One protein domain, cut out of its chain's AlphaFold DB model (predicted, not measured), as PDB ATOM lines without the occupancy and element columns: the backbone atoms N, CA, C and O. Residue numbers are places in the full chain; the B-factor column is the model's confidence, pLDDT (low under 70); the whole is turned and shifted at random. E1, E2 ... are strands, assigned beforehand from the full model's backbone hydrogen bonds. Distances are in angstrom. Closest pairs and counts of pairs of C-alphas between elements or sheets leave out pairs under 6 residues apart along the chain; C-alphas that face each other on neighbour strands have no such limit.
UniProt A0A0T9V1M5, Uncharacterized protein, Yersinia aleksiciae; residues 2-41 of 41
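This is residues 2 to 41 of the 41 residues of an uncharacterized protein of Yersinia aleksiciae (UniProt A0A0T9V1M5). The printed part is a thin, loose ribbon of two long antiparallel strands, E1 and E4, with a small hairpin, E2 and E3, at the end away from the two tails. The chain runs out along E1, turns through the hairpin, whose residues 18 to 23 stick out, and comes back along E4. Look for 40 printed residues with four named strands, E1, E2, E3 and E4 in that order, and no named helix: the class is all strand, in two antiparallel sheets, E1 - E4 and E2 - E3. The whole is loose, with a radius of gyration of the C-alphas of 12.9 A and spans of 33 by 23 by 15 A.

Find C-alpha 9 at (13.571, 30.068, 10.310); from there E1, residues 9 to 14, runs 16.1 A. After Pro 15, E2 takes residues 16 to 19, 9.8 A long, and E3 takes residues 22 to 25, 9.9 A long. E4, residues 32 to 37, runs 15.9 A and ends at C-alpha 37 at (11.736, 30.022, 5.720).

Look first at E1 and E4, antiparallel at 146 degrees: N 12 and O 34 are within hydrogen-bond range at 2.9 A, N 36 and O 10 at 2.7 A. E1 and E2 meet only through their link. In the hairpin of E2 and E3, antiparallel at 149 degrees, find N 24 and O 17 within hydrogen-bond range at 2.8 A. The closest C-alphas of E2 and E4, those of Tyr 16 and Phe 32, are 6.7 A apart. E3 is apart from E1 and from E4.

The two C-alphas farthest apart, those of Lys 2 and Gly 21, are 35.1 A from each other. The printed part has no cut and no long link; E3 to E4 is a short link of 6 residues. In the B-factor column, the mean pLDDT of the printed part is 83.3; residues 2 to 7 and 39 to 41 are under 70.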
ATOM      1  N   LYS A   2      16.802  19.737  23.336       45.16
ATOM      2  CA  LYS A   2      16.810  20.005  21.887       45.16
ATOM      3  C   LYS A   2      17.057  21.496  21.663       45.16
ATOM      4  O   LYS A   2      16.225  22.322  22.022       45.16
ATOM      5  N   SER A   3      18.237  21.823  21.160       50.66
ATOM      6  CA  SER A   3      18.593  23.145  20.662       50.66
ATOM      7  C   SER A   3      18.115  23.244  19.218       50.66
ATOM      8  O   SER A   3      18.892  23.027  18.292       50.66
ATOM      9  N   ASP A   4      16.829  23.532  19.031       55.09
ATOM     10  CA  ASP A   4      16.240  23.808  17.719       55.09
ATOM     11  C   ASP A   4      16.584  25.255  17.300       55.09
ATOM     12  O   ASP A   4      15.708  26.095  17.098       55.09
ATOM     13  N   ASN A   5      17.882  25.578  17.229       54.16
ATOM     14  CA  ASN A   5      18.361  26.764  16.515       54.16
ATOM     15  C   ASN A   5      18.381  26.413  15.030       54.16
ATOM     16  O   ASN A   5      19.415  26.122  14.437       54.16
ATOM     17  N   ASP A   6      17.187  26.349  14.457       61.28
ATOM     18  CA  ASP A   6      17.017  26.234  13.023       61.28
ATOM     19  C   ASP A   6      17.295  27.631  12.443       61.28
ATOM     20  O   ASP A   6      16.384  28.442  12.267       61.28
ATOM     21  N   ASP A   7      18.577  27.942  12.205       65.19
ATOM     22  CA  ASP A   7      19.095  29.231  11.688       65.19
ATOM     23  C   ASP A   7      18.452  29.668  10.346       65.19
ATOM     24  O   ASP A   7      18.703  30.758   9.819       65.19
ATOM     25  N   ASN A   8      17.594  28.815   9.786       73.44
ATOM     26  CA  ASN A   8      16.848  28.997   8.549       73.44
ATOM     27  C   ASN A   8      15.413  29.516   8.748       73.44
ATOM     28  O   ASN A   8      14.737  29.816   7.754       73.44
ATOM     29  N   VAL A   9      14.934  29.622   9.992       82.81
ATOM     30  CA  VAL A   9      13.571  30.068  10.310       82.81
ATOM     31  C   VAL A   9      13.597  31.499  10.839       82.81
ATOM     32  O   VAL A   9      14.012  31.770  11.964       82.81
ATOM     33  N   GLU A  10      13.099  32.429  10.032       88.12
ATOM     34  CA  GLU A  10      12.814  33.796  10.462       88.12
ATOM     35  C   GLU A  10      11.349  33.896  10.906       88.12
ATOM     36  O   GLU A  10      10.507  33.082  10.534       88.12
ATOM     37  N   TYR A  11      11.019  34.882  11.736       91.75
ATOM     38  CA  TYR A  11       9.653  35.079  12.204       91.75
ATOM     39  C   TYR A  11       9.141  36.452  11.802       91.75
ATOM     40  O   TYR A  11       9.770  37.465  12.097       91.75
ATOM     41  N   ILE A  12       7.948  36.487  11.208       93.06
ATOM     42  CA  ILE A  12       7.216  37.734  10.984       93.06
ATOM     43  C   ILE A  12       6.085  37.874  11.992       93.06
ATOM     44  O   ILE A  12       5.469  36.893  12.418       93.06
ATOM     45  N   PHE A  13       5.781  39.122  12.329       94.69
ATOM     46  CA  PHE A  13       4.701  39.471  13.235       94.69
ATOM     47  C   PHE A  13       3.609  40.206  12.470       94.69
ATOM     48  O   PHE A  13       3.874  41.209  11.811       94.69
ATOM     49  N   ARG A  14       2.365  39.719  12.545       94.19
ATOM     50  CA  ARG A  14       1.220  40.338  11.851       94.19
ATOM     51  C   ARG A  14       0.012  40.480  12.778       94.19
ATOM     52  O   ARG A  14      -0.231  39.568  13.560       94.19
ATOM     53  N   PRO A  15      -0.795  41.550  12.664       96.00
ATOM     54  CA  PRO A  15      -1.990  41.730  13.503       96.00
ATOM     55  C   PRO A  15      -3.137  40.790  13.102       96.00
ATOM     56  O   PRO A  15      -4.078  40.560  13.859       96.00
ATOM     57  N   TYR A  16      -3.056  40.229  11.895       95.31
ATOM     58  CA  TYR A  16      -4.012  39.273  11.364       95.31
ATOM     59  C   TYR A  16      -3.319  38.235  10.486       95.31
ATOM     60  O   TYR A  16      -2.248  38.483   9.921       95.31
ATOM     61  N   ILE A  17      -3.978  37.093  10.327       94.56
ATOM     62  CA  ILE A  17      -3.627  36.069   9.342       94.56
ATOM     63  C   ILE A  17      -4.840  35.743   8.483       94.56
ATOM     64  O   ILE A  17      -5.980  35.977   8.881       94.56
ATOM     65  N   THR A  18      -4.595  35.178   7.309       95.19
ATOM     66  CA  THR A  18      -5.655  34.623   6.470       95.19
ATOM     67  C   THR A  18      -5.530  33.111   6.492       95.19
ATOM     68  O   THR A  18      -4.480  32.576   6.145       95.19
ATOM     69  N   VAL A  19      -6.593  32.419   6.892       91.75
ATOM     70  CA  VAL A  19      -6.658  30.953   6.903       91.75
ATOM     71  C   VAL A  19      -7.875  30.543   6.087       91.75
ATOM     72  O   VAL A  19      -8.987  30.984   6.370       91.75
ATOM     73  N   LYS A  20      -7.670  29.726   5.045       93.62
ATOM     74  CA  LYS A  20      -8.738  29.267   4.132       93.62
ATOM     75  C   LYS A  20      -9.595  30.422   3.568       93.62
ATOM     76  O   LYS A  20     -10.818  30.347   3.553       93.62
ATOM     77  N   GLY A  21      -8.955  31.529   3.179       95.06
ATOM     78  CA  GLY A  21      -9.631  32.715   2.633       95.06
ATOM     79  C   GLY A  21     -10.363  33.592   3.659       95.06
ATOM     80  O   GLY A  21     -10.855  34.655   3.298       95.06
ATOM     81  N   LYS A  22     -10.405  33.206   4.942       95.94
ATOM     82  CA  LYS A  22     -11.001  34.013   6.016       95.94
ATOM     83  C   LYS A  22      -9.919  34.737   6.813       95.94
ATOM     84  O   LYS A  22      -8.925  34.129   7.212       95.94
ATOM     85  N   ARG A  23     -10.119  36.036   7.060       94.81
ATOM     86  CA  ARG A  23      -9.225  36.848   7.897       94.81
ATOM     87  C   ARG A  23      -9.515  36.586   9.372       94.81
ATOM     88  O   ARG A  23     -10.647  36.755   9.814       94.81
ATOM     89  N   ILE A  24      -8.484  36.217  10.120       94.06
ATOM     90  CA  ILE A  24      -8.539  35.966  11.559       94.06
ATOM     91  C   ILE A  24      -7.699  37.031  12.260       94.06
ATOM     92  O   ILE A  24      -6.521  37.218  11.945       94.06
ATOM     93  N   THR A  25      -8.314  37.721  13.216       94.81
ATOM     94  CA  THR A  25      -7.672  38.694  14.108       94.81
ATOM     95  C   THR A  25      -7.778  38.207  15.552       94.81
ATOM     96  O   THR A  25      -8.634  37.382  15.875       94.81
ATOM     97  N   ARG A  26      -6.897  38.685  16.436       91.62
ATOM     98  CA  ARG A  26      -7.019  38.411  17.874       91.62
ATOM     99  C   ARG A  26      -7.995  39.421  18.493       91.62
ATOM    100  O   ARG A  26      -7.774  40.618  18.316       91.62
ATOM    101  N   PRO A  27      -9.042  38.981  19.215       88.69
ATOM    102  CA  PRO A  27     -10.043  39.890  19.781       88.69
ATOM    103  C   PRO A  27      -9.457  40.834  20.838       88.69
ATOM    104  O   PRO A  27      -9.854  41.988  20.914       88.69
ATOM    105  N   ASN A  28      -8.442  40.383  21.581       90.62
ATOM    106  CA  ASN A  28      -7.778  41.166  22.630       90.62
ATOM    107  C   ASN A  28      -6.545  41.932  22.113       90.62
ATOM    108  O   ASN A  28      -5.687  42.334  22.894       90.62
ATOM    109  N   GLY A  29      -6.412  42.079  20.791       86.19
ATOM    110  CA  GLY A  29      -5.208  42.612  20.161       86.19
ATOM    111  C   GLY A  29      -4.027  41.632  20.159       86.19
ATOM    112  O   GLY A  29      -4.151  40.441  20.459       86.19
ATOM    113  N   GLY A  30      -2.862  42.137  19.760       92.75
ATOM    114  CA  GLY A  30      -1.622  41.368  19.667       92.75
ATOM    115  C   GLY A  30      -1.307  40.840  18.267       92.75
ATOM    116  O   GLY A  30      -2.083  40.973  17.321       92.75
ATOM    117  N   MET A  31      -0.124  40.240  18.149       95.25
ATOM    118  CA  MET A  31       0.455  39.829  16.873       95.25
ATOM    119  C   MET A  31       0.552  38.305  16.776       95.25
ATOM    120  O   MET A  31       0.827  37.603  17.750       95.25
ATOM    121  N   PHE A  32       0.347  37.777  15.577       93.62
ATOM    122  CA  PHE A  32       0.677  36.405  15.222       93.62
ATOM    123  C   PHE A  32       2.170  36.315  14.924       93.62
ATOM    124  O   PHE A  32       2.650  37.056  14.074       93.62
ATOM    125  N   LYS A  33       2.877  35.396  15.594       93.62
ATOM    126  CA  LYS A  33       4.249  35.001  15.259       93.62
ATOM    127  C   LYS A  33       4.180  33.907  14.199       93.62
ATOM    128  O   LYS A  33       3.659  32.828  14.476       93.62
ATOM    129  N   ILE A  34       4.655  34.195  12.995       91.75
ATOM    130  CA  ILE A  34       4.560  33.284  11.851       91.75
ATOM    131  C   ILE A  34       5.980  32.907  11.430       91.75
ATOM    132  O   ILE A  34       6.738  33.816  11.088       91.75
ATOM    133  N   PRO A  35       6.354  31.615  11.456       91.56
ATOM    134  CA  PRO A  35       7.631  31.176  10.917       91.56
ATOM    135  C   PRO A  35       7.620  31.317   9.393       91.56
ATOM    136  O   PRO A  35       6.673  30.900   8.720       91.56
ATOM    137  N   ILE A  36       8.674  31.906   8.855       88.81
ATOM    138  CA  ILE A  36       8.959  31.989   7.430       88.81
ATOM    139  C   ILE A  36      10.331  31.362   7.178       88.81
ATOM    140  O   ILE A  36      11.277  31.564   7.936       88.81
ATOM    141  N   ASN A  37      10.446  30.584   6.105       84.19
ATOM    142  CA  ASN A  37      11.736  30.022   5.720       84.19
ATOM    143  C   ASN A  37      12.545  31.095   4.999       84.19
ATOM    144  O   ASN A  37      12.142  31.554   3.927       84.19
ATOM    145  N   LYS A  38      13.706  31.439   5.555       71.75
ATOM    146  CA  LYS A  38      14.626  32.436   4.994       71.75
ATOM    147  C   LYS A  38      15.137  32.047   3.598       71.75
ATOM    148  O   LYS A  38      15.398  32.914   2.772       71.75
ATOM    149  N   ASN A  39      15.193  30.743   3.313       67.06
ATOM    150  CA  ASN A  39      15.727  30.182   2.063       67.06
ATOM    151  C   ASN A  39      14.701  30.052   0.920       67.06
ATOM    152  O   ASN A  39      15.015  29.454  -0.103       67.06
ATOM    153  N   LYS A  40      13.476  30.579   1.061       59.34
ATOM    154  CA  LYS A  40      12.541  30.725  -0.071       59.34
ATOM    155  C   LYS A  40      12.681  32.127  -0.673       59.34
ATOM    156  O   LYS A  40      11.788  32.958  -0.512       59.34
ATOM    157  N   LYS A  41      13.810  32.393  -1.323       52.94
ATOM    158  CA  LYS A  41      13.984  33.529  -2.233       52.94
ATOM    159  C   LYS A  41      14.450  33.023  -3.584       52.94
ATOM    160  O   LYS A  41      15.262  32.075  -3.580       52.94
TER     161      LYS A  41